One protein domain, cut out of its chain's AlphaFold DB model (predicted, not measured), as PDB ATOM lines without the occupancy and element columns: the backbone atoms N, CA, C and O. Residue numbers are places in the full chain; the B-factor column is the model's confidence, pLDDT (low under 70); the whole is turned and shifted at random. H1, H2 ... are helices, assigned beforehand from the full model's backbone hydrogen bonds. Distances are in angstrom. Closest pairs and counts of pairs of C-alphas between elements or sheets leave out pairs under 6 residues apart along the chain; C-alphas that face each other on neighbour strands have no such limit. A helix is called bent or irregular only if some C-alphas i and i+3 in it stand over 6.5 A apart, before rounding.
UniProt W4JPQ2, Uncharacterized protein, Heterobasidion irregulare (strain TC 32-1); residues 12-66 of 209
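Overview. This is residues 12 to 66 of the 209 residues of an uncharacterized protein of Heterobasidion irregulare (strain TC 32-1) (UniProt W4JPQ2). One long helix, H3, makes one side of an elongated, open frame; the short helices H1 and H2 pack on it near its two ends, and a long link runs between them opposite H3. Residues 18 to 23, of which 18 belongs to H1 and 19 to 23 to that link, stick out. The printed part has 55 residues with three named helices, H1, H2, H3, and no named strand; the class is all helix. It is loose, with a radius of gyration of the C-alphas of 12.7 A, and spans 36 by 23 by 14 A.

Along the chain. H1, residues 12 to 18, begins at C-alpha 12 (-19.749, -11.730, -14.958) and is 10.0 A long from first to last C-alpha. H2, residues 30 to 39, is 14.0 A long. H3, residues 44 to 64, is 30.8 A long and ends at C-alpha 64 (-19.282, -6.116, -4.597). H3 is irregular: C-alphas 45 and 48 are 7.4 A apart.

Arrangement. H1 touches H3, at residues 55 to 62 of H3 alone; the closest C-alphas, of Trp 12 and Asp 59, are 5.5 A apart. They run the same way at a steep tilt of 60 degrees. H2 touches H3, at residues 44 to 51 of H3 alone; the closest C-alphas, of Asp 34 and Leu 47, are 6.1 A apart. Their lines are only just about perpendicular, at 71 degrees. H1 and H2 are apart. Every O i to N i+4 pair is within hydrogen-bond range in H1 and H2, and 15 of 17 are in H3.

Size, cuts and confidence. The C-alphas farthest apart, of Pro 20 and Ser 45, are 37.0 A apart. The printed part has no cut. The link from H1 to H2 is long, with 11 residues, and that from H2 to H3 is tight, with 4. Residues 20 to 26 have pLDDT under 70.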
ATOM      1  N   TRP A  12     -19.897 -13.030 -14.305       87.19
ATOM      2  CA  TRP A  12     -19.749 -11.730 -14.958       87.19
ATOM      3  C   TRP A  12     -20.158 -11.767 -16.439       87.19
ATOM      4  O   TRP A  12     -20.910 -10.911 -16.900       87.19
ATOM      5  N   GLU A  13     -19.720 -12.762 -17.209       87.62
ATOM      6  CA  GLU A  13     -20.106 -12.895 -18.618       87.62
ATOM      7  C   GLU A  13     -21.593 -13.216 -18.790       87.62
ATOM      8  O   GLU A  13     -22.219 -12.736 -19.737       87.62
ATOM      9  N   GLU A  14     -22.181 -13.980 -17.868       87.31
ATOM     10  CA  GLU A  14     -23.633 -14.197 -17.817       87.31
ATOM     11  C   GLU A  14     -24.383 -12.881 -17.618       87.31
ATOM     12  O   GLU A  14     -25.322 -12.577 -18.362       87.31
ATOM     13  N   ALA A  15     -23.923 -12.057 -16.673       83.94
ATOM     14  CA  ALA A  15     -24.483 -10.733 -16.446       83.94
ATOM     15  C   ALA A  15     -24.331  -9.834 -17.690       83.94
ATOM     16  O   ALA A  15     -25.315  -9.215 -18.100       83.94
ATOM     17  N   LEU A  16     -23.172  -9.830 -18.366       81.31
ATOM     18  CA  LEU A  16     -22.977  -9.104 -19.631       81.31
ATOM     19  C   LEU A  16     -23.937  -9.575 -20.733       81.31
ATOM     20  O   LEU A  16     -24.497  -8.746 -21.443       81.31
ATOM     21  N   MET A  17     -24.151 -10.886 -20.891       79.88
ATOM     22  CA  MET A  17     -25.073 -11.437 -21.901       79.88
ATOM     23  C   MET A  17     -26.526 -11.031 -21.647       79.88
ATOM     24  O   MET A  17     -27.309 -10.912 -22.589       79.88
ATOM     25  N   SER A  18     -26.890 -10.828 -20.380       78.62
ATOM     26  CA  SER A  18     -28.230 -10.384 -19.990       78.62
ATOM     27  C   SER A  18     -28.471  -8.886 -20.221       78.62
ATOM     28  O   SER A  18     -29.620  -8.444 -20.218       78.62
ATOM     29  N   MET A  19     -27.413  -8.098 -20.448       73.81
ATOM     30  CA  MET A  19     -27.512  -6.652 -20.624       73.81
ATOM     31  C   MET A  19     -27.929  -6.272 -22.058       73.81
ATOM     32  O   MET A  19     -27.241  -6.619 -23.024       73.81
ATOM     33  N   PRO A  20     -29.016  -5.494 -22.234       65.75
ATOM     34  CA  PRO A  20     -29.431  -5.010 -23.546       65.75
ATOM     35  C   PRO A  20     -28.345  -4.157 -24.209       65.75
ATOM     36  O   PRO A  20     -27.899  -3.157 -23.652       65.75
ATOM     37  N   GLY A  21     -27.937  -4.536 -25.421       61.91
ATOM     38  CA  GLY A  21     -26.954  -3.779 -26.199       61.91
ATOM     39  C   GLY A  21     -25.511  -3.898 -25.704       61.91
ATOM     40  O   GLY A  21     -24.681  -3.121 -26.167       61.91
ATOM     41  N   ALA A  22     -25.203  -4.852 -24.811       61.75
ATOM     42  CA  ALA A  22     -23.843  -5.107 -24.346       61.75
ATOM     43  C   ALA A  22     -22.886  -5.323 -25.535       61.75
ATOM     44  O   ALA A  22     -23.051  -6.274 -26.308       61.75
ATOM     45  N   PRO A  23     -21.886  -4.447 -25.717       60.94
ATOM     46  CA  PRO A  23     -20.969  -4.577 -26.835       60.94
ATOM     47  C   PRO A  23     -20.145  -5.868 -26.775       60.94
ATOM     48  O   PRO A  23     -19.623  -6.246 -25.727       60.94
ATOM     49  N   ALA A  24     -19.935  -6.506 -27.930       59.97
ATOM     50  CA  ALA A  24     -19.172  -7.753 -28.035       59.97
ATOM     51  C   ALA A  24     -17.723  -7.650 -27.504       59.97
ATOM     52  O   ALA A  24     -17.148  -8.662 -27.108       59.97
ATOM     53  N   TYR A  25     -17.144  -6.442 -27.460       59.22
ATOM     54  CA  TYR A  25     -15.791  -6.206 -26.946       59.22
ATOM     55  C   TYR A  25     -15.672  -6.314 -25.417       59.22
ATOM     56  O   TYR A  25     -14.556  -6.385 -24.915       59.22
ATOM     57  N   HIS A  26     -16.780  -6.364 -24.668       65.62
ATOM     58  CA  HIS A  26     -16.730  -6.628 -23.222       65.62
ATOM     59  C   HIS A  26     -16.475  -8.102 -22.888       65.62
ATOM     60  O   HIS A  26     -16.203  -8.432 -21.737       65.62
ATOM     61  N   PHE A  27     -16.525  -8.986 -23.886       76.94
ATOM     62  CA  PHE A  27     -16.259 -10.404 -23.713       76.94
ATOM     63  C   PHE A  27     -14.848 -10.764 -24.180       76.94
ATOM     64  O   PHE A  27     -14.646 -11.206 -25.319       76.94
ATOM     65  N   VAL A  28     -13.883 -10.591 -23.283       84.88
ATOM     66  CA  VAL A  28     -12.464 -10.853 -23.551       84.88
ATOM     67  C   VAL A  28     -12.245 -12.343 -23.820       84.88
ATOM     68  O   VAL A  28     -12.663 -13.172 -23.022       84.88
ATOM     69  N   THR A  29     -11.616 -12.722 -24.928       88.12
ATOM     70  CA  THR A  29     -11.300 -14.132 -25.215       88.12
ATOM     71  C   THR A  29     -10.074 -14.606 -24.434       88.12
ATOM     72  O   THR A  29      -9.263 -13.798 -23.979       88.12
ATOM     73  N   ASP A  30      -9.896 -15.923 -24.321       91.38
ATOM     74  CA  ASP A  30      -8.675 -16.511 -23.754       91.38
ATOM     75  C   ASP A  30      -7.421 -16.028 -24.490       91.38
ATOM     76  O   ASP A  30      -6.447 -15.661 -23.850       91.38
ATOM     77  N   GLU A  31      -7.465 -15.921 -25.820       91.25
ATOM     78  CA  GLU A  31      -6.351 -15.398 -26.623       91.25
ATOM     79  C   GLU A  31      -6.019 -13.933 -26.281       91.25
ATOM     80  O   GLU A  31      -4.850 -13.552 -26.188       91.25
ATOM     81  N   GLN A  32      -7.040 -13.099 -26.060       90.44
ATOM     82  CA  GLN A  32      -6.850 -11.704 -25.660       90.44
ATOM     83  C   GLN A  32      -6.261 -11.595 -24.248       90.44
ATOM     84  O   GLN A  32      -5.361 -10.780 -24.028       90.44
ATOM     85  N   LEU A  33      -6.731 -12.424 -23.309       93.06
ATOM     86  CA  LEU A  33      -6.166 -12.507 -21.961       93.06
ATOM     87  C   LEU A  33      -4.724 -13.011 -21.994       93.06
ATOM     88  O   LEU A  33      -3.858 -12.404 -21.371       93.06
ATOM     89  N   ASP A  34      -4.442 -14.058 -22.765       96.25
ATOM     90  CA  ASP A  34      -3.104 -14.625 -22.906       96.25
ATOM     91  C   ASP A  34      -2.131 -13.572 -23.453       96.25
ATOM     92  O   ASP A  34      -1.067 -13.348 -22.875       96.25
ATOM     93  N   LYS A  35      -2.522 -12.844 -24.507       95.12
ATOM     94  CA  LYS A  35      -1.720 -11.743 -25.062       95.12
ATOM     95  C   LYS A  35      -1.466 -10.642 -24.031       95.12
ATOM     96  O   LYS A  35      -0.341 -10.147 -23.937       95.12
ATOM     97  N   MET A  36      -2.482 -10.273 -23.250       93.50
ATOM     98  CA  MET A  36      -2.343  -9.301 -22.163       93.50
ATOM     99  C   MET A  36      -1.361  -9.806 -21.096       93.50
ATOM    100  O   MET A  36      -0.416  -9.096 -20.762       93.50
ATOM    101  N   PHE A  37      -1.514 -11.033 -20.597       96.81
ATOM    102  CA  PHE A  37      -0.649 -11.584 -19.551       96.81
ATOM    103  C   PHE A  37       0.800 -11.753 -20.008       96.81
ATOM    104  O   PHE A  37       1.714 -11.398 -19.263       96.81
ATOM    105  N   LEU A  38       1.022 -12.221 -21.239       96.38
ATOM    106  CA  LEU A  38       2.358 -12.304 -21.833       96.38
ATOM    107  C   LEU A  38       3.003 -10.914 -21.942       96.38
ATOM    108  O   LEU A  38       4.174 -10.758 -21.604       96.38
ATOM    109  N   SER A  39       2.240  -9.887 -22.340       94.62
ATOM    110  CA  SER A  39       2.745  -8.504 -22.394       94.62
ATOM    111  C   SER A  39       3.109  -7.933 -21.019       94.62
ATOM    112  O   SER A  39       3.973  -7.065 -20.922       94.62
ATOM    113  N   LEU A  40       2.502  -8.465 -19.952       93.88
ATOM    114  CA  LEU A  40       2.807  -8.143 -18.557       93.88
ATOM    115  C   LEU A  40       3.929  -9.022 -17.969       93.88
ATOM    116  O   LEU A  40       4.195  -8.954 -16.771       93.88
ATOM    117  N   GLY A  41       4.585  -9.849 -18.790       95.12
ATOM    118  CA  GLY A  41       5.724 -10.674 -18.386       95.12
ATOM    119  C   GLY A  41       5.366 -12.024 -17.757       95.12
ATOM    120  O   GLY A  41       6.255 -12.684 -17.219       95.12
ATOM    121  N   CYS A  42       4.101 -12.461 -17.816       95.44
ATOM    122  CA  CYS A  42       3.734 -13.815 -17.389       95.44
ATOM    123  C   CYS A  42       4.326 -14.862 -18.340       95.44
ATOM    124  O   CYS A  42       4.463 -14.630 -19.542       95.44
ATOM    125  N   LYS A  43       4.640 -16.046 -17.817       96.75
ATOM    126  CA  LYS A  43       5.131 -17.169 -18.628       96.75
ATOM    127  C   LYS A  43       3.965 -17.933 -19.265       96.75
ATOM    128  O   LYS A  43       2.904 -18.031 -18.647       96.75
ATOM    129  N   PRO A  44       4.163 -18.589 -20.425       96.44
ATOM    130  CA  PRO A  44       3.139 -19.447 -21.029       96.44
ATOM    131  C   PRO A  44       2.576 -20.515 -20.076       96.44
ATOM    132  O   PRO A  44       1.384 -20.801 -20.092       96.44
ATOM    133  N   SER A  45       3.417 -21.057 -19.190       97.00
ATOM    134  CA  SER A  45       3.019 -22.042 -18.175       97.00
ATOM    135  C   SER A  45       2.060 -21.498 -17.109       97.00
ATOM    136  O   SER A  45       1.439 -22.278 -16.398       97.00
ATOM    137  N   GLU A  46       1.948 -20.177 -16.966       95.44
ATOM    138  CA  GLU A  46       1.136 -19.514 -15.937       95.44
ATOM    139  C   GLU A  46      -0.240 -19.085 -16.468       95.44
ATOM    140  O   GLU A  46      -1.123 -18.750 -15.680       95.44
ATOM    141  N   LEU A  47      -0.452 -19.106 -17.790       95.62
ATOM    142  CA  LEU A  47      -1.626 -18.507 -18.436       95.62
ATOM    143  C   LEU A  47      -2.948 -19.105 -17.952       95.62
ATOM    144  O   LEU A  47      -3.873 -18.364 -17.633       95.62
ATOM    145  N   ALA A  48      -3.025 -20.432 -17.811       95.50
ATOM    146  CA  ALA A  48      -4.239 -21.094 -17.334       95.50
ATOM    147  C   ALA A  48      -4.639 -20.632 -15.921       95.50
ATOM    148  O   ALA A  48      -5.805 -20.323 -15.682       95.50
ATOM    149  N   ALA A  49      -3.669 -20.518 -15.008       95.94
ATOM    150  CA  ALA A  49      -3.912 -20.023 -13.654       95.94
ATOM    151  C   ALA A  49      -4.311 -18.539 -13.662       95.94
ATOM    152  O   ALA A  49      -5.251 -18.149 -12.976       95.94
ATOM    153  N   ARG A  50      -3.661 -17.714 -14.497       95.44
ATOM    154  CA  ARG A  50      -3.992 -16.287 -14.630       95.44
ATOM    155  C   ARG A  50      -5.394 -16.042 -15.186       95.44
ATOM    156  O   ARG A  50      -6.054 -15.109 -14.736       95.44
ATOM    157  N   ARG A  51      -5.867 -16.872 -16.122       95.31
ATOM    158  CA  ARG A  51      -7.255 -16.815 -16.607       95.31
ATOM    159  C   ARG A  51      -8.252 -17.151 -15.497       95.31
ATOM    160  O   ARG A  51      -9.188 -16.389 -15.294       95.31
ATOM    161  N   ALA A  52      -7.997 -18.203 -14.716       94.62
ATOM    162  CA  ALA A  52      -8.850 -18.552 -13.579       94.62
ATOM    163  C   ALA A  52      -8.894 -17.441 -12.508       94.62
ATOM    164  O   ALA A  52      -9.965 -17.109 -11.998       94.62
ATOM    165  N   ASP A  53      -7.749 -16.820 -12.200       94.69
ATOM    166  CA  ASP A  53      -7.679 -15.668 -11.288       94.69
ATOM    167  C   ASP A  53      -8.458 -14.459 -11.827       94.69
ATOM    168  O   ASP A  53      -9.140 -13.765 -11.066       94.69
ATOM    169  N   TYR A  54      -8.368 -14.201 -13.135       93.44
ATOM    170  CA  TYR A  54      -9.141 -13.155 -13.799       93.44
ATOM    171  C   TYR A  54     -10.642 -13.411 -13.665       93.44
ATOM    172  O   TYR A  54     -11.355 -12.528 -13.194       93.44
ATOM    173  N   ASP A  55     -11.112 -14.618 -13.989       93.25
ATOM    174  CA  ASP A  55     -12.528 -14.980 -13.890       93.25
ATOM    175  C   ASP A  55     -13.055 -14.809 -12.461       93.25
ATOM    176  O   ASP A  55     -14.071 -14.148 -12.240       93.25
ATOM    177  N   LYS A  56     -12.302 -15.293 -11.465       94.12
ATOM    178  CA  LYS A  56     -12.646 -15.116 -10.048       94.12
ATOM    179  C   LYS A  56     -12.701 -13.641  -9.644       94.12
ATOM    180  O   LYS A  56     -13.565 -13.244  -8.859       94.12
ATOM    181  N   ARG A  57     -11.784 -12.813 -10.152       91.56
ATOM    182  CA  ARG A  57     -11.787 -11.366  -9.896       91.56
ATOM    183  C   ARG A  57     -13.021 -10.695 -10.499       91.56
ATOM    184  O   ARG A  57     -13.585  -9.814  -9.854       91.56
ATOM    185  N   MET A  58     -13.445 -11.100 -11.695       89.94
ATOM    186  CA  MET A  58     -14.655 -10.569 -12.325       89.94
ATOM    187  C   MET A  58     -15.921 -10.971 -11.552       89.94
ATOM    188  O   MET A  58     -16.772 -10.120 -11.305       89.94
ATOM    189  N   ASP A  59     -16.011 -12.214 -11.072       91.44
ATOM    190  CA  ASP A  59     -17.104 -12.638 -10.185       91.44
ATOM    191  C   ASP A  59     -17.107 -11.857  -8.862       91.44
ATOM    192  O   ASP A  59     -18.153 -11.393  -8.414       91.44
ATOM    193  N   SER A  60     -15.928 -11.616  -8.276       89.12
ATOM    194  CA  SER A  60     -15.807 -10.817  -7.045       89.12
ATOM    195  C   SER A  60     -16.279  -9.373  -7.248       89.12
ATOM    196  O   SER A  60     -16.913  -8.797  -6.368       89.12
ATOM    197  N   MET A  61     -15.995  -8.780  -8.414       83.38
ATOM    198  CA  MET A  61     -16.511  -7.454  -8.774       83.38
ATOM    199  C   MET A  61     -18.039  -7.442  -8.819       83.38
ATOM    200  O   MET A  61     -18.642  -6.475  -8.365       83.38
ATOM    201  N   LEU A  62     -18.653  -8.510  -9.329       86.94
ATOM    202  CA  LEU A  62     -20.104  -8.649  -9.384       86.94
ATOM    203  C   LEU A  62     -20.720  -8.783  -7.981       86.94
ATOM    204  O   LEU A  62     -21.787  -8.230  -7.719       86.94
ATOM    205  N   ASP A  63     -20.050  -9.490  -7.071       88.12
ATOM    206  CA  ASP A  63     -20.499  -9.627  -5.682       88.12
ATOM    207  C   ASP A  63     -20.449  -8.279  -4.938       88.12
ATOM    208  O   ASP A  63     -21.388  -7.936  -4.217       88.12
ATOM    209  N   LEU A  64     -19.411  -7.464  -5.175       81.88
ATOM    210  CA  LEU A  64     -19.282  -6.116  -4.597       81.88
ATOM    211  C   LEU A  64     -20.372  -5.142  -5.068       81.88
ATOM    212  O   LEU A  64     -20.678  -4.177  -4.372       81.88
ATOM    213  N   THR A  65     -20.964  -5.389  -6.233       73.62
ATOM    214  CA  THR A  65     -21.990  -4.536  -6.843       73.62
ATOM    215  C   THR A  65     -23.393  -5.143  -6.755       73.62
ATOM    216  O   THR A  65     -24.304  -4.736  -7.481       73.62
ATOM    217  N   GLY A  66     -23.591  -6.129  -5.871       79.50
ATOM    218  CA  GLY A  66     -24.899  -6.734  -5.622       79.50
ATOM    219  C   GLY A  66     -25.464  -7.489  -6.826       79.50
ATOM    220  O   GLY A  66     -26.673  -7.468  -7.059       79.50
TER     221      GLY A  66